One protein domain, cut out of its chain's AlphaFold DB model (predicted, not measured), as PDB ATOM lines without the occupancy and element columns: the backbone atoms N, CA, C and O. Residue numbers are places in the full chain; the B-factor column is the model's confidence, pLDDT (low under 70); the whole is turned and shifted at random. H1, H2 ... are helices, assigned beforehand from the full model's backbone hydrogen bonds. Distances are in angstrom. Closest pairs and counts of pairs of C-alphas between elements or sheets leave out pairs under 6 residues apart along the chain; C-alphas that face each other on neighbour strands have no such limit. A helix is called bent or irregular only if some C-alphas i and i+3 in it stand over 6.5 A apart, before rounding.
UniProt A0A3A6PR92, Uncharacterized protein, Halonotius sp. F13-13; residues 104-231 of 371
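AT A GLANCE: This is residues 104 to 231 of the 371 residues of an uncharacterized protein of Halonotius sp. F13-13 (UniProt A0A3A6PR92). Three long helices make a flat fork: H2 and H3 run side by side as a hairpin, and H1 splays away, its residues 104 to 123 sticking out. The printed part has 128 residues, 114 of them in H1, H2 and H3 in that order, with no named strand; the class is all helix, an up-and-down bundle, each helix running against the one before. The whole is loose, radius of gyration of the C-alphas 19.9 A, spanning 62 by 40 by 18 A.

IN THESE COORDINATES: H1, residues 104 to 143, measures 57.6 A from C-alpha 104 at (0.742, 95.290, 186.808). H2, residues 149 to 186, measures 49.1 A; it is irregular, C-alphas 154 and 157 being 7.4 A apart. H3, residues 193 to 228, measures 50.6 A to C-alpha 228 at (5.676, 90.015, 131.508).

HOW THE PARTS SIT: Residues 127 to 139 of H1 touch H2, a hairpin at a steep tilt of 40 degrees; closest are C-alphas 132 and 159, 5.1 A. H2 and H3 touch, a hairpin at a shallow 13 degrees; closest are C-alphas 173 and 206, 6.8 A. Every O i to N i+4 pair is within hydrogen-bond range in H1, 30 of 34 in H2, 29 of 32 in H3.

THE WHOLE: The printed part has no cut and no long link; pLDDT is under 70 at 32 residues, among them 137 to 149.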
ATOM      1  N   MET A 104       0.265  94.003 187.334       54.88
ATOM      2  CA  MET A 104       0.742  95.290 186.808       54.88
ATOM      3  C   MET A 104       1.810  95.096 185.717       54.88
ATOM      4  O   MET A 104       1.698  95.680 184.641       54.88
ATOM      5  N   ALA A 105       2.777  94.192 185.919       56.94
ATOM      6  CA  ALA A 105       3.740  93.815 184.881       56.94
ATOM      7  C   ALA A 105       3.059  93.117 183.690       56.94
ATOM      8  O   ALA A 105       3.434  93.346 182.546       56.94
ATOM      9  N   GLY A 106       2.036  92.293 183.925       62.38
ATOM     10  CA  GLY A 106       1.256  91.631 182.879       62.38
ATOM     11  C   GLY A 106       0.398  92.603 182.067       62.38
ATOM     12  O   GLY A 106       0.318  92.466 180.846       62.38
ATOM     13  N   ALA A 107      -0.193  93.613 182.712       66.50
ATOM     14  CA  ALA A 107      -0.948  94.673 182.048       66.50
ATOM     15  C   ALA A 107      -0.037  95.593 181.214       66.50
ATOM     16  O   ALA A 107      -0.364  95.897 180.065       66.50
ATOM     17  N   GLU A 108       1.130  95.978 181.740       69.94
ATOM     18  CA  GLU A 108       2.108  96.795 181.010       69.94
ATOM     19  C   GLU A 108       2.777  96.025 179.862       69.94
ATOM     20  O   GLU A 108       2.903  96.555 178.755       69.94
ATOM     21  N   LEU A 109       3.125  94.750 180.063       77.62
ATOM     22  CA  LEU A 109       3.627  93.887 178.990       77.62
ATOM     23  C   LEU A 109       2.544  93.594 177.946       77.62
ATOM     24  O   LEU A 109       2.838  93.593 176.753       77.62
ATOM     25  N   GLY A 110       1.291  93.398 178.362       84.12
ATOM     26  CA  GLY A 110       0.156  93.225 177.457       84.12
ATOM     27  C   GLY A 110      -0.071  94.456 176.581       84.12
ATOM     28  O   GLY A 110      -0.247  94.322 175.368       84.12
ATOM     29  N   LEU A 111       0.013  95.654 177.165       84.88
ATOM     30  CA  LEU A 111      -0.063  96.918 176.434       84.88
ATOM     31  C   LEU A 111       1.123  97.093 175.475       84.88
ATOM     32  O   LEU A 111       0.912  97.445 174.316       84.88
ATOM     33  N   LEU A 112       2.355  96.812 175.911       82.38
ATOM     34  CA  LEU A 112       3.547  96.893 175.057       82.38
ATOM     35  C   LEU A 112       3.485  95.910 173.885       82.38
ATOM     36  O   LEU A 112       3.786  96.289 172.753       82.38
ATOM     37  N   VAL A 113       3.055  94.672 174.127       88.06
ATOM     38  CA  VAL A 113       2.848  93.672 173.072       88.06
ATOM     39  C   VAL A 113       1.740  94.122 172.122       88.06
ATOM     40  O   VAL A 113       1.915  94.027 170.910       88.06
ATOM     41  N   ALA A 114       0.634  94.666 172.635       87.69
ATOM     42  CA  ALA A 114      -0.447  95.190 171.803       87.69
ATOM     43  C   ALA A 114       0.014  96.369 170.930       87.69
ATOM     44  O   ALA A 114      -0.256  96.377 169.728       87.69
ATOM     45  N   ILE A 115       0.759  97.324 171.495       88.75
ATOM     46  CA  ILE A 115       1.355  98.448 170.756       88.75
ATOM     47  C   ILE A 115       2.358  97.932 169.720       88.75
ATOM     48  O   ILE A 115       2.331  98.377 168.574       88.75
ATOM     49  N   GLY A 116       3.209  96.973 170.087       87.38
ATOM     50  CA  GLY A 116       4.184  96.362 169.187       87.38
ATOM     51  C   GLY A 116       3.526  95.639 168.012       87.38
ATOM     52  O   GLY A 116       3.931  95.834 166.867       87.38
ATOM     53  N   LEU A 117       2.469  94.864 168.267       90.75
ATOM     54  CA  LEU A 117       1.685  94.193 167.228       90.75
ATOM     55  C   LEU A 117       0.951  95.189 166.333       90.75
ATOM     56  O   LEU A 117       0.926  95.004 165.117       90.75
ATOM     57  N   LEU A 118       0.388  96.254 166.906       90.44
ATOM     58  CA  LEU A 118      -0.253  97.317 166.140       90.44
ATOM     59  C   LEU A 118       0.761  98.033 165.241       90.44
ATOM     60  O   LEU A 118       0.513  98.187 164.047       90.44
ATOM     61  N   ALA A 119       1.915  98.423 165.782       83.75
ATOM     62  CA  ALA A 119       2.987  99.052 165.019       83.75
ATOM     63  C   ALA A 119       3.500  98.124 163.910       83.75
ATOM     64  O   ALA A 119       3.656  98.550 162.767       83.75
ATOM     65  N   PHE A 120       3.689  96.838 164.213       85.19
ATOM     66  CA  PHE A 120       4.079  95.832 163.231       85.19
ATOM     67  C   PHE A 120       3.028  95.677 162.122       85.19
ATOM     68  O   PHE A 120       3.376  95.688 160.941       85.19
ATOM     69  N   ALA A 121       1.741  95.615 162.471       86.38
ATOM     70  CA  ALA A 121       0.651  95.568 161.502       86.38
ATOM     71  C   ALA A 121       0.621  96.826 160.619       86.38
ATOM     72  O   ALA A 121       0.472  96.716 159.403       86.38
ATOM     73  N   ILE A 122       0.829  98.009 161.204       83.50
ATOM     74  CA  ILE A 122       0.935  99.270 160.461       83.50
ATOM     75  C   ILE A 122       2.098  99.206 159.467       83.50
ATOM     76  O   ILE A 122       1.906  99.522 158.297       83.50
ATOM     77  N   VAL A 123       3.279  98.745 159.887       79.12
ATOM     78  CA  VAL A 123       4.446  98.592 159.001       79.12
ATOM     79  C   VAL A 123       4.156  97.623 157.852       79.12
ATOM     80  O   VAL A 123       4.523  97.910 156.711       79.12
ATOM     81  N   LEU A 124       3.457  96.514 158.118       84.44
ATOM     82  CA  LEU A 124       3.057  95.565 157.078       84.44
ATOM     83  C   LEU A 124       2.111  96.197 156.051       84.44
ATOM     84  O   LEU A 124       2.323  96.071 154.843       84.44
ATOM     85  N   VAL A 125       1.085  96.903 156.528       83.25
ATOM     86  CA  VAL A 125       0.101  97.570 155.666       83.25
ATOM     87  C   VAL A 125       0.759  98.674 154.843       83.25
ATOM     88  O   VAL A 125       0.539  98.741 153.634       83.25
ATOM     89  N   LEU A 126       1.590  99.512 155.466       77.31
ATOM     90  CA  LEU A 126       2.303 100.588 154.780       77.31
ATOM     91  C   LEU A 126       3.271 100.041 153.732       77.31
ATOM     92  O   LEU A 126       3.288 100.540 152.613       77.31
ATOM     93  N   GLY A 127       4.021  98.984 154.052       77.38
ATOM     94  CA  GLY A 127       4.927  98.352 153.097       77.38
ATOM     95  C   GLY A 127       4.191  97.783 151.882       77.38
ATOM     96  O   GLY A 127       4.591  98.024 150.743       77.38
ATOM     97  N   LEU A 128       3.070  97.092 152.106       81.62
ATOM     98  CA  LEU A 128       2.240  96.570 151.021       81.62
ATOM     99  C   LEU A 128       1.618  97.692 150.177       81.62
ATOM    100  O   LEU A 128       1.541  97.583 148.950       81.62
ATOM    101  N   LEU A 129       1.190  98.776 150.825       78.25
ATOM    102  CA  LEU A 129       0.658  99.955 150.152       78.25
ATOM    103  C   LEU A 129       1.729 100.621 149.282       78.25
ATOM    104  O   LEU A 129       1.448 100.932 148.128       78.25
ATOM    105  N   THR A 130       2.957 100.767 149.785       75.44
ATOM    106  CA  THR A 130       4.098 101.300 149.030       75.44
ATOM    107  C   THR A 130       4.375 100.488 147.768       75.44
ATOM    108  O   THR A 130       4.474 101.066 146.683       75.44
ATOM    109  N   GLU A 131       4.455  99.158 147.868       79.25
ATOM    110  CA  GLU A 131       4.681  98.320 146.682       79.25
ATOM    111  C   GLU A 131       3.497  98.418 145.711       79.25
ATOM    112  O   GLU A 131       3.696  98.571 144.510       79.25
ATOM    113  N   THR A 132       2.257  98.419 146.212       77.25
ATOM    114  CA  THR A 132       1.060  98.562 145.365       77.25
ATOM    115  C   THR A 132       1.063  99.892 144.613       77.25
ATOM    116  O   THR A 132       0.847  99.911 143.402       77.25
ATOM    117  N   LEU A 133       1.357 100.999 145.299       69.50
ATOM    118  CA  LEU A 133       1.442 102.329 144.695       69.50
ATOM    119  C   LEU A 133       2.551 102.414 143.646       69.50
ATOM    120  O   LEU A 133       2.362 103.080 142.633       69.50
ATOM    121  N   ARG A 134       3.670 101.706 143.837       69.50
ATOM    122  CA  ARG A 134       4.723 101.606 142.821       69.50
ATOM    123  C   ARG A 134       4.206 100.949 141.538       69.50
ATOM    124  O   ARG A 134       4.430 101.487 140.461       69.50
ATOM    125  N   PHE A 135       3.482  99.835 141.630       71.56
ATOM    126  CA  PHE A 135       2.894  99.191 140.444       71.56
ATOM    127  C   PHE A 135       1.841 100.068 139.752       71.56
ATOM    128  O   PHE A 135       1.768 100.074 138.526       71.56
ATOM    129  N   VAL A 136       1.051 100.824 140.523       72.25
ATOM    130  CA  VAL A 136       0.100 101.808 139.979       72.25
ATOM    131  C   VAL A 136       0.835 102.936 139.261       72.25
ATOM    132  O   VAL A 136       0.434 103.309 138.170       72.25
ATOM    133  N   PHE A 137       1.931 103.438 139.835       65.69
ATOM    134  CA  PHE A 137       2.749 104.488 139.231       65.69
ATOM    135  C   PHE A 137       3.305 104.074 137.865       65.69
ATOM    136  O   PHE A 137       3.239 104.862 136.927       65.69
ATOM    137  N   TYR A 138       3.785 102.834 137.731       65.75
ATOM    138  CA  TYR A 138       4.229 102.309 136.438       65.75
ATOM    139  C   TYR A 138       3.087 102.233 135.404       65.75
ATOM    140  O   TYR A 138       3.308 102.568 134.244       65.75
ATOM    141  N   ASP A 139       1.869 101.847 135.808       67.31
ATOM    142  CA  ASP A 139       0.688 101.794 134.919       67.31
ATOM    143  C   ASP A 139       0.210 103.212 134.520       67.31
ATOM    144  O   ASP A 139      -0.138 103.456 133.361       67.31
ATOM    145  N   ASP A 140       0.236 104.166 135.460       65.25
ATOM    146  CA  ASP A 140      -0.131 105.576 135.242       65.25
ATOM    147  C   ASP A 140       0.884 106.289 134.321       65.25
ATOM    148  O   ASP A 140       0.478 107.113 133.499       65.25
ATOM    149  N   LEU A 141       2.182 105.952 134.398       62.69
ATOM    150  CA  LEU A 141       3.206 106.452 133.462       62.69
ATOM    151  C   LEU A 141       3.005 105.947 132.027       62.69
ATOM    152  O   LEU A 141       3.421 106.610 131.075       62.69
ATOM    153  N   GLN A 142       2.414 104.757 131.886       62.34
ATOM    154  CA  GLN A 142       2.207 104.105 130.595       62.34
ATOM    155  C   GLN A 142       0.908 104.548 129.914       62.34
ATOM    156  O   GLN A 142       0.825 104.529 128.689       62.34
ATOM    157  N   THR A 143      -0.112 104.937 130.684       57.66
ATOM    158  CA  THR A 143      -1.457 105.210 130.148       57.66
ATOM    159  C   THR A 143      -1.870 106.680 130.161       57.66
ATOM    160  O   THR A 143      -2.944 106.982 129.646       57.66
ATOM    161  N   ASP A 144      -1.086 107.596 130.745       54.84
ATOM    162  CA  ASP A 144      -1.382 109.042 130.870       54.84
ATOM    163  C   ASP A 144      -2.742 109.394 131.524       54.84
ATOM    164  O   ASP A 144      -3.116 110.568 131.652       54.84
ATOM    165  N   THR A 145      -3.488 108.392 132.006       49.41
ATOM    166  CA  THR A 145      -4.806 108.548 132.624       49.41
ATOM    167  C   THR A 145      -4.720 108.324 134.121       49.41
ATOM    168  O   THR A 145      -4.193 107.334 134.602       49.41
ATOM    169  N   VAL A 146      -5.261 109.264 134.891       53.22
ATOM    170  CA  VAL A 146      -4.971 109.331 136.322       53.22
ATOM    171  C   VAL A 146      -5.963 108.499 137.144       53.22
ATOM    172  O   VAL A 146      -6.831 109.062 137.831       53.22
ATOM    173  N   ARG A 147      -5.867 107.166 137.080       63.22
ATOM    174  CA  ARG A 147      -6.798 106.227 137.737       63.22
ATOM    175  C   ARG A 147      -6.090 105.407 138.820       63.22
ATOM    176  O   ARG A 147      -5.420 104.439 138.534       63.22
ATOM    177  N   LEU A 148      -6.344 105.712 140.095       61.62
ATOM    178  CA  LEU A 148      -5.671 105.039 141.224       61.62
ATOM    179  C   LEU A 148      -6.234 103.646 141.566       61.62
ATOM    180  O   LEU A 148      -5.503 102.779 142.023       61.62
ATOM    181  N   ILE A 149      -7.545 103.431 141.409       64.06
ATOM    182  CA  ILE A 149      -8.231 102.279 142.027       64.06
ATOM    183  C   ILE A 149      -8.219 101.038 141.125       64.06
ATOM    184  O   ILE A 149      -7.989  99.928 141.606       64.06
ATOM    185  N   GLU A 150      -8.468 101.211 139.824       70.44
ATOM    186  CA  GLU A 150      -8.528 100.107 138.853       70.44
ATOM    187  C   GLU A 150      -7.169  99.387 138.718       70.44
ATOM    188  O   GLU A 150      -7.126  98.163 138.882       70.44
ATOM    189  N   PRO A 151      -6.038 100.103 138.521       68.00
ATOM    190  CA  PRO A 151      -4.724  99.473 138.407       68.00
ATOM    191  C   PRO A 151      -4.271  98.840 139.722       68.00
ATOM    192  O   PRO A 151      -3.700  97.747 139.714       68.00
ATOM    193  N   ALA A 152      -4.598  99.472 140.859       67.12
ATOM    194  CA  ALA A 152      -4.268  98.943 142.180       67.12
ATOM    195  C   ALA A 152      -4.897  97.566 142.399       67.12
ATOM    196  O   ALA A 152      -4.209  96.646 142.833       67.12
ATOM    197  N   LYS A 153      -6.177  97.382 142.041       72.38
ATOM    198  CA  LYS A 153      -6.848  96.076 142.148       72.38
ATOM    199  C   LYS A 153      -6.254  95.034 141.201       72.38
ATOM    200  O   LYS A 153      -6.087  93.886 141.609       72.38
ATOM    201  N   ARG A 154      -5.917  95.423 139.966       75.75
ATOM    202  CA  ARG A 154      -5.362  94.508 138.953       75.75
ATOM    203  C   ARG A 154      -3.987  93.973 139.357       75.75
ATOM    204  O   ARG A 154      -3.736  92.778 139.227       75.75
ATOM    205  N   ARG A 155      -3.115  94.839 139.886       72.56
ATOM    206  CA  ARG A 155      -1.718  94.498 140.210       72.56
ATOM    207  C   ARG A 155      -1.458  94.188 141.690       72.56
ATOM    208  O   ARG A 155      -0.339  93.814 142.032       72.56
ATOM    209  N   PHE A 156      -2.467  94.237 142.564       77.69
ATOM    210  CA  PHE A 156      -2.311  93.905 143.991       77.69
ATOM    211  C   PHE A 156      -1.695  92.517 144.221       77.69
ATOM    212  O   PHE A 156      -0.849  92.348 145.093       77.69
ATOM    213  N   GLY A 157      -2.064  91.520 143.408       77.00
ATOM    214  CA  GLY A 157      -1.482  90.177 143.500       77.00
ATOM    215  C   GLY A 157       0.020  90.140 143.187       77.00
ATOM    216  O   GLY A 157       0.765  89.405 143.837       77.00
ATOM    217  N   GLN A 158       0.480  90.956 142.232       76.62
ATOM    218  CA  GLN A 158       1.903  91.106 141.905       76.62
ATOM    219  C   GLN A 158       2.636  91.844 143.036       76.62
ATOM    220  O   GLN A 158       3.656  91.354 143.526       76.62
ATOM    221  N   ALA A 159       2.057  92.941 143.535       79.56
ATOM    222  CA  ALA A 159       2.590  93.704 144.663       79.56
ATOM    223  C   ALA A 159       2.722  92.858 145.940       79.56
ATOM    224  O   ALA A 159       3.758  92.893 146.600       79.56
ATOM    225  N   LEU A 160       1.719  92.032 146.254       84.69
ATOM    226  CA  LEU A 160       1.740  91.137 147.409       84.69
ATOM    227  C   LEU A 160       2.835  90.071 147.285       84.69
ATOM    228  O   LEU A 160       3.557  89.829 148.248       84.69
ATOM    229  N   ARG A 161       2.998  89.451 146.107       84.44
ATOM    230  CA  ARG A 161       4.072  88.466 145.868       84.44
ATOM    231  C   ARG A 161       5.457  89.093 146.034       84.44
ATOM    232  O   ARG A 161       6.331  88.473 146.640       84.44
ATOM    233  N   LEU A 162       5.644  90.317 145.539       81.81
ATOM    234  CA  LEU A 162       6.876  91.082 145.728       81.81
ATOM    235  C   LEU A 162       7.122  91.418 147.199       81.81
ATOM    236  O   LEU A 162       8.227  91.208 147.700       81.81
ATOM    237  N   TYR A 163       6.091  91.889 147.896       83.38
ATOM    238  CA  TYR A 163       6.184  92.249 149.303       83.38
ATOM    239  C   TYR A 163       6.524  91.038 150.180       83.38
ATOM    240  O   TYR A 163       7.445  91.106 150.990       83.38
ATOM    241  N   VAL A 164       5.860  89.899 149.964       85.69
ATOM    242  CA  VAL A 164       6.145  88.646 150.681       85.69
ATOM    243  C   VAL A 164       7.558  88.144 150.387       85.69
ATOM    244  O   VAL A 164       8.241  87.701 151.306       85.69
ATOM    245  N   PHE A 165       8.035  88.248 149.142       84.69
ATOM    246  CA  PHE A 165       9.417  87.900 148.805       84.69
ATOM    247  C   PHE A 165      10.425  88.782 149.557       84.69
ATOM    248  O   PHE A 165      11.347  88.260 150.182       84.69
ATOM    249  N   LYS A 166      10.229  90.107 149.551       81.81
ATOM    250  CA  LYS A 166      11.095  91.060 150.267       81.81
ATOM    251  C   LYS A 166      11.055  90.844 151.780       81.81
ATOM    252  O   LYS A 166      12.101  90.820 152.422       81.81
ATOM    253  N   PHE A 167       9.866  90.637 152.342       82.62
ATOM    254  CA  PHE A 167       9.688  90.336 153.759       82.62
ATOM    255  C   PHE A 167      10.370  89.017 154.140       82.62
ATOM    256  O   PHE A 167      11.096  88.962 155.129       82.62
ATOM    257  N   GLY A 168      10.209  87.976 153.319       85.56
ATOM    258  CA  GLY A 168      10.879  86.689 153.495       85.56
ATOM    259  C   GLY A 168      12.401  86.803 153.427       85.56
ATOM    260  O   GLY A 168      13.088  86.223 154.264       85.56
ATOM    261  N   LEU A 169      12.938  87.600 152.497       83.56
ATOM    262  CA  LEU A 169      14.372  87.887 152.415       83.56
ATOM    263  C   LEU A 169      14.869  88.638 153.660       83.56
ATOM    264  O   LEU A 169      15.908  88.283 154.219       83.56
ATOM    265  N   GLY A 170      14.113  89.632 154.130       82.31
ATOM    266  CA  GLY A 170      14.405  90.354 155.369       82.31
ATOM    267  C   GLY A 170      14.430  89.421 156.579       82.31
ATOM    268  O   GLY A 170      15.384  89.442 157.355       82.31
ATOM    269  N   LEU A 171      13.445  88.531 156.694       86.69
ATOM    270  CA  LEU A 171      13.374  87.546 157.772       86.69
ATOM    271  C   LEU A 171      14.493  86.502 157.681       86.69
ATOM    272  O   LEU A 171      15.052  86.127 158.705       86.69
ATOM    273  N   LEU A 172      14.874  86.074 156.478       87.81
ATOM    274  CA  LEU A 172      16.019  85.184 156.264       87.81
ATOM    275  C   LEU A 172      17.345  85.849 156.660       87.81
ATOM    276  O   LEU A 172      18.279  85.172 157.078       87.81
ATOM    277  N   THR A 173      17.419  87.173 156.542       83.06
ATOM    278  CA  THR A 173      18.596  87.968 156.903       83.06
ATOM    279  C   THR A 173      18.660  88.192 158.418       83.06
ATOM    280  O   THR A 173      19.679  87.922 159.048       83.06
ATOM    281  N   VAL A 174      17.570  88.676 159.020       83.06
ATOM    282  CA  VAL A 174      17.506  89.064 160.440       83.06
ATOM    283  C   VAL A 174      17.284  87.861 161.352       83.06
ATOM    284  O   VAL A 174      17.845  87.811 162.440       83.06
ATOM    285  N   GLY A 175      16.486  86.881 160.929       86.81
ATOM    286  CA  GLY A 175      16.056  85.743 161.745       86.81
ATOM    287  C   GLY A 175      17.211  84.930 162.335       86.81
ATOM    288  O   GLY A 175      17.242  84.757 163.553       86.81
ATOM    289  N   PRO A 176      18.197  84.480 161.534       88.19
ATOM    290  CA  PRO A 176      19.368  83.778 162.056       88.19
ATOM    291  C   PRO A 176      20.207  84.638 163.007       88.19
ATOM    292  O   PRO A 176      20.702  84.131 164.008       88.19
ATOM    293  N   LEU A 177      20.338  85.940 162.728       84.94
ATOM    294  CA  LEU A 177      21.097  86.874 163.567       84.94
ATOM    295  C   LEU A 177      20.410  87.097 164.918       84.94
ATOM    296  O   LEU A 177      21.051  86.999 165.960       84.94
ATOM    297  N   ALA A 178      19.099  87.334 164.910       83.94
ATOM    298  CA  ALA A 178      18.296  87.463 166.119       83.94
ATOM    299  C   ALA A 178      18.302  86.158 166.929       83.94
ATOM    300  O   ALA A 178      18.503  86.189 168.140       83.94
ATOM    301  N   GLY A 179      18.161  85.009 166.258       87.00
ATOM    302  CA  GLY A 179      18.246  83.692 166.887       87.00
ATOM    303  C   GLY A 179      19.600  83.443 167.551       87.00
ATOM    304  O   GLY A 179      19.642  82.942 168.670       87.00
ATOM    305  N   LEU A 180      20.696  83.859 166.910       86.50
ATOM    306  CA  LEU A 180      22.043  83.786 167.475       86.50
ATOM    307  C   LEU A 180      22.164  84.642 168.746       86.50
ATOM    308  O   LEU A 180      22.644  84.158 169.768       86.50
ATOM    309  N   VAL A 181      21.702  85.896 168.700       84.56
ATOM    310  CA  VAL A 181      21.737  86.814 169.851       84.56
ATOM    311  C   VAL A 181      20.935  86.252 171.024       84.56
ATOM    312  O   VAL A 181      21.441  86.206 172.143       84.56
ATOM    313  N   VAL A 182      19.715  85.769 170.768       86.94
ATOM    314  CA  VAL A 182      18.867  85.149 171.797       86.94
ATOM    315  C   VAL A 182      19.520  83.885 172.354       86.94
ATOM    316  O   VAL A 182      19.529  83.697 173.566       86.94
ATOM    317  N   PHE A 183      20.110  83.041 171.503       86.50
ATOM    318  CA  PHE A 183      20.803  81.829 171.938       86.50
ATOM    319  C   PHE A 183      21.952  82.142 172.903       86.50
ATOM    320  O   PHE A 183      22.008  81.554 173.981       86.50
ATOM    321  N   PHE A 184      22.831  83.090 172.560       85.50
ATOM    322  CA  PHE A 184      23.936  83.485 173.440       85.50
ATOM    323  C   PHE A 184      23.450  84.135 174.740       85.50
ATOM    324  O   PHE A 184      24.030  83.869 175.789       85.50
ATOM    325  N   ALA A 185      22.378  84.933 174.686       83.75
ATOM    326  CA  ALA A 185      21.791  85.554 175.871       83.75
ATOM    327  C   ALA A 185      21.160  84.528 176.828       83.75
ATOM    328  O   ALA A 185      21.306  84.650 178.039       83.75
ATOM    329  N   VAL A 186      20.475  83.507 176.301       90.56
ATOM    330  CA  VAL A 186      19.820  82.463 177.112       90.56
ATOM    331  C   VAL A 186      20.822  81.434 177.640       90.56
ATOM    332  O   VAL A 186      20.649  80.924 178.742       90.56
ATOM    333  N   ALA A 187      21.861  81.113 176.868       89.62
ATOM    334  CA  ALA A 187      22.851  80.105 177.241       89.62
ATOM    335  C   ALA A 187      23.925  80.613 178.227       89.62
ATOM    336  O   ALA A 187      24.777  79.821 178.623       89.62
ATOM    337  N   ASP A 188      23.901  81.903 178.590       88.00
ATOM    338  CA  ASP A 188      24.865  82.571 179.485       88.00
ATOM    339  C   ASP A 188      26.335  82.292 179.109       88.00
ATOM    340  O   ASP A 188      27.222  82.109 179.944       88.00
ATOM    341  N   ILE A 189      26.598  82.192 177.803       85.62
ATOM    342  CA  ILE A 189      27.932  81.882 177.292       85.62
ATOM    343  C   ILE A 189      28.757  83.173 177.324       85.62
ATOM    344  O   ILE A 189      28.390  84.135 176.642       85.62
ATOM    345  N   PRO A 190      29.900  83.215 178.034       84.25
ATOM    346  CA  PRO A 190      30.752  84.394 178.050       84.25
ATOM    347  C   PRO A 190      31.365  84.607 176.662       84.25
ATOM    348  O   PRO A 190      32.241  83.863 176.217       84.25
ATOM    349  N   VAL A 191      30.899  85.641 175.965       85.31
ATOM    350  CA  VAL A 191      31.409  86.033 174.648       85.31
ATOM    351  C   VAL A 191      32.481  87.106 174.808       85.31
ATOM    352  O   VAL A 191      32.257  88.157 175.404       85.31
ATOM    353  N   GLY A 192      33.674  86.849 174.270       89.50
ATOM    354  CA  GLY A 192      34.760  87.827 174.288       89.50
ATOM    355  C   GLY A 192      34.473  89.034 173.376       89.50
ATOM    356  O   GLY A 192      33.800  88.874 172.354       89.50
ATOM    357  N   PRO A 193      35.045  90.225 173.650       88.00
ATOM    358  CA  PRO A 193      34.843  91.433 172.837       88.00
ATOM    359  C   PRO A 193      35.130  91.241 171.339       88.00
ATOM    360  O   PRO A 193      34.443  91.798 170.488       88.00
ATOM    361  N   LEU A 194      36.116  90.404 171.000       88.69
ATOM    362  CA  LEU A 194      36.489  90.104 169.614       88.69
ATOM    363  C   LEU A 194      35.361  89.374 168.862       88.69
ATOM    364  O   LEU A 194      35.123  89.648 167.688       88.69
ATOM    365  N   VAL A 195      34.608  88.505 169.547       86.69
ATOM    366  CA  VAL A 195      33.455  87.805 168.959       86.69
ATOM    367  C   VAL A 195      32.326  88.788 168.659       86.69
ATOM    368  O   VAL A 195      31.723  88.692 167.596       86.69
ATOM    369  N   PHE A 196      32.087  89.780 169.524       82.75
ATOM    370  CA  PHE A 196      31.111  90.842 169.252       82.75
ATOM    371  C   PHE A 196      31.495  91.687 168.039       82.75
ATOM    372  O   PHE A 196      30.638  91.982 167.208       82.75
ATOM    373  N   VAL A 197      32.776  92.035 167.892       88.12
ATOM    374  CA  VAL A 197      33.260  92.765 166.709       88.12
ATOM    375  C   VAL A 197      33.088  91.922 165.444       88.12
ATOM    376  O   VAL A 197      32.554  92.413 164.451       88.12
ATOM    377  N   ALA A 198      33.480  90.646 165.478       87.94
ATOM    378  CA  ALA A 198      33.328  89.740 164.340       87.94
ATOM    379  C   ALA A 198      31.851  89.519 163.967       87.94
ATOM    380  O   ALA A 198      31.498  89.576 162.789       87.94
ATOM    381  N   ALA A 199      30.980  89.328 164.960       85.56
ATOM    382  CA  ALA A 199      29.539  89.209 164.766       85.56
ATOM    383  C   ALA A 199      28.943  90.505 164.206       85.56
ATOM    384  O   ALA A 199      28.162  90.451 163.263       85.56
ATOM    385  N   GLY A 200      29.353  91.668 164.719       85.00
ATOM    386  CA  GLY A 200      28.935  92.971 164.207       85.00
ATOM    387  C   GLY A 200      29.324  93.172 162.743       85.00
ATOM    388  O   GLY A 200      28.487  93.560 161.932       85.00
ATOM    389  N   LEU A 201      30.560  92.831 162.367       90.44
ATOM    390  CA  LEU A 201      31.009  92.884 160.971       90.44
ATOM    391  C   LEU A 201      30.233  91.914 160.072       90.44
ATOM    392  O   LEU A 201      29.867  92.283 158.956       90.44
ATOM    393  N   LEU A 202      29.939  90.704 160.556       88.06
ATOM    394  CA  LEU A 202      29.108  89.738 159.838       88.06
ATOM    395  C   LEU A 202      27.694  90.287 159.630       88.06
ATOM    396  O   LEU A 202      27.203  90.271 158.504       88.06
ATOM    397  N   VAL A 203      27.062  90.815 160.683       85.88
ATOM    398  CA  VAL A 203      25.731  91.441 160.626       85.88
ATOM    399  C   VAL A 203      25.725  92.565 159.596       85.88
ATOM    400  O   VAL A 203      24.852  92.586 158.732       85.88
ATOM    401  N   ILE A 204      26.716  93.460 159.635       85.94
ATOM    402  CA  ILE A 204      26.844  94.561 158.674       85.94
ATOM    403  C   ILE A 204      26.987  94.016 157.248       85.94
ATOM    404  O   ILE A 204      26.261  94.456 156.358       85.94
ATOM    405  N   GLY A 205      27.867  93.038 157.017       87.00
ATOM    406  CA  GLY A 205      28.063  92.439 155.694       87.00
ATOM    407  C   GLY A 205      26.798  91.768 155.149       87.00
ATOM    408  O   GLY A 205      26.439  91.961 153.987       87.00
ATOM    409  N   VAL A 206      26.083  91.033 156.001       86.69
ATOM    410  CA  VAL A 206      24.818  90.367 155.663       86.69
ATOM    411  C   VAL A 206      23.709  91.388 155.383       86.69
ATOM    412  O   VAL A 206      22.985  91.246 154.396       86.69
ATOM    413  N   MET A 207      23.610  92.457 156.178       80.31
ATOM    414  CA  MET A 207      22.662  93.555 155.946       80.31
ATOM    415  C   MET A 207      22.959  94.309 154.647       80.31
ATOM    416  O   MET A 207      22.038  94.600 153.881       80.31
ATOM    417  N   LEU A 208      24.235  94.583 154.356       80.62
ATOM    418  CA  LEU A 208      24.655  95.210 153.102       80.62
ATOM    419  C   LEU A 208      24.279  94.343 151.898       80.62
ATOM    420  O   LEU A 208      23.673  94.843 150.950       80.62
ATOM    421  N   LEU A 209      24.568  93.041 151.953       82.31
ATOM    422  CA  LEU A 209      24.210  92.109 150.885       82.31
ATOM    423  C   LEU A 209      22.690  92.058 150.669       82.31
ATOM    424  O   LEU A 209      22.226  92.163 149.534       82.31
ATOM    425  N   SER A 210      21.913  91.964 151.750       77.94
ATOM    426  CA  SER A 210      20.446  91.967 151.701       77.94
ATOM    427  C   SER A 210      19.887  93.259 151.092       77.94
ATOM    428  O   SER A 210      18.972  93.226 150.262       77.94
ATOM    429  N   THR A 211      20.500  94.399 151.419       72.50
ATOM    430  CA  THR A 211      20.143  95.712 150.862       72.50
ATOM    431  C   THR A 211      20.411  95.768 149.359       72.50
ATOM    432  O   THR A 211      19.548  96.200 148.593       72.50
ATOM    433  N   ILE A 212      21.571  95.278 148.911       75.62
ATOM    434  CA  ILE A 212      21.933  95.229 147.487       75.62
ATOM    435  C   ILE A 212      20.955  94.339 146.711       75.62
ATOM    436  O   ILE A 212      20.424  94.758 145.685       75.62
ATOM    437  N   VAL A 213      20.661  93.137 147.215       79.31
ATOM    438  CA  VAL A 213      19.714  92.209 146.571       79.31
ATOM    439  C   VAL A 213      18.311  92.815 146.493       79.31
ATOM    440  O   VAL A 213      17.649  92.725 145.454       79.31
ATOM    441  N   SER A 214      17.860  93.476 147.561       71.88
ATOM    442  CA  SER A 214      16.555  94.149 147.607       71.88
ATOM    443  C   SER A 214      16.472  95.316 146.625       71.88
ATOM    444  O   SER A 214      15.423  95.538 146.009       71.88
ATOM    445  N   ARG A 215      17.585  96.035 146.446       71.12
ATOM    446  CA  ARG A 215      17.707  97.123 145.477       71.12
ATOM    447  C   ARG A 215      17.629  96.600 144.048       71.12
ATOM    448  O   ARG A 215      16.731  97.008 143.325       71.12
ATOM    449  N   ILE A 216      18.449  95.609 143.700       73.75
ATOM    450  CA  ILE A 216      18.431  94.969 142.373       73.75
ATOM    451  C   ILE A 216      17.040  94.398 142.058       73.75
ATOM    452  O   ILE A 216      16.513  94.588 140.965       73.75
ATOM    453  N   THR A 217      16.404  93.745 143.033       73.69
ATOM    454  CA  THR A 217      15.041  93.215 142.863       73.69
ATOM    455  C   THR A 217      14.039  94.337 142.585       73.69
ATOM    456  O   THR A 217      13.153  94.196 141.751       73.69
ATOM    457  N   SER A 218      14.171  95.469 143.269       67.31
ATOM    458  CA  SER A 218      13.274  96.611 143.084       67.31
ATOM    459  C   SER A 218      13.457  97.313 141.742       67.31
ATOM    460  O   SER A 218      12.471  97.739 141.158       67.31
ATOM    461  N   GLU A 219      14.701  97.435 141.297       67.56
ATOM    462  CA  GLU A 219      15.114  98.267 140.166       67.56
ATOM    463  C   GLU A 219      14.989  97.518 138.831       67.56
ATOM    464  O   GLU A 219      14.522  98.072 137.844       67.56
ATOM    465  N   PHE A 220      15.294  96.216 138.815       69.31
ATOM    466  CA  PHE A 220      15.325  95.425 137.577       69.31
ATOM    467  C   PHE A 220      14.243  94.342 137.512       69.31
ATOM    468  O   PHE A 220      13.705  94.039 136.444       69.31
ATOM    469  N   VAL A 221      13.876  93.753 138.654       70.12
ATOM    470  CA  VAL A 221      12.888  92.661 138.671       70.12
ATOM    471  C   VAL A 221      11.456  93.198 138.668       70.12
ATOM    472  O   VAL A 221      10.579  92.573 138.087       70.12
ATOM    473  N   VAL A 222      11.195  94.378 139.239       69.00
ATOM    474  CA  VAL A 222       9.846  94.975 139.203       69.00
ATOM    475  C   VAL A 222       9.411  95.343 137.782       69.00
ATOM    476  O   VAL A 222       8.318  94.921 137.400       69.00
ATOM    477  N   PRO A 223      10.217  96.039 136.957       65.38
ATOM    478  CA  PRO A 223       9.787  96.373 135.600       65.38
ATOM    479  C   PRO A 223       9.577  95.127 134.731       65.38
ATOM    480  O   PRO A 223       8.586  95.040 134.010       65.38
ATOM    481  N   THR A 224      10.428  94.103 134.868       66.81
ATOM    482  CA  THR A 224      10.220  92.824 134.165       66.81
ATOM    483  C   THR A 224       8.921  92.143 134.602       66.81
ATOM    484  O   THR A 224       8.191  91.628 133.755       66.81
ATOM    485  N   MET A 225       8.576  92.207 135.892       71.38
ATOM    486  CA  MET A 225       7.311  91.706 136.443       71.38
ATOM    487  C   MET A 225       6.088  92.444 135.870       71.38
ATOM    488  O   MET A 225       5.068  91.812 135.603       71.38
ATOM    489  N   VAL A 226       6.204  93.761 135.651       68.25
ATOM    490  CA  VAL A 226       5.153  94.609 135.060       68.25
ATOM    491  C   VAL A 226       4.914  94.275 133.590       68.25
ATOM    492  O   VAL A 226       3.754  94.181 133.188       68.25
ATOM    493  N   VAL A 227       5.992  94.098 132.816       66.94
ATOM    494  CA  VAL A 227       5.948  93.856 131.361       66.94
ATOM    495  C   VAL A 227       5.501  92.432 131.028       66.94
ATOM    496  O   VAL A 227       4.752  92.224 130.082       66.94
ATOM    497  N   THR A 228       5.944  91.438 131.803       63.50
ATOM    498  CA  THR A 228       5.676  90.015 131.508       63.50
ATOM    499  C   THR A 228       4.553  89.395 132.335       63.50
ATOM    500  O   THR A 228       4.317  88.194 132.228       63.50
ATOM    501  N   ASP A 229       3.892  90.179 133.190       66.75
ATOM    502  CA  ASP A 229       2.871  89.717 134.142       66.75
ATOM    503  C   ASP A 229       3.296  88.494 134.990       66.75
ATOM    504  O   ASP A 229       2.478  87.668 135.409       66.75
ATOM    505  N   SER A 230       4.595  88.370 135.272       73.38
ATOM    506  CA  SER A 230       5.197  87.183 135.887       73.38
ATOM    507  C   SER A 230       5.419  87.322 137.403       73.38
ATOM    508  O   SER A 230       5.083  88.329 138.025       73.38
ATOM    509  N   GLY A 231       5.900  86.259 138.057       76.50
ATOM    510  CA  GLY A 231       6.283  86.269 139.474       76.50
ATOM    511  C   GLY A 231       7.712  86.785 139.701       76.50
ATOM    512  O   GLY A 231       8.540  86.748 138.800       76.50
TER     513      GLY A 231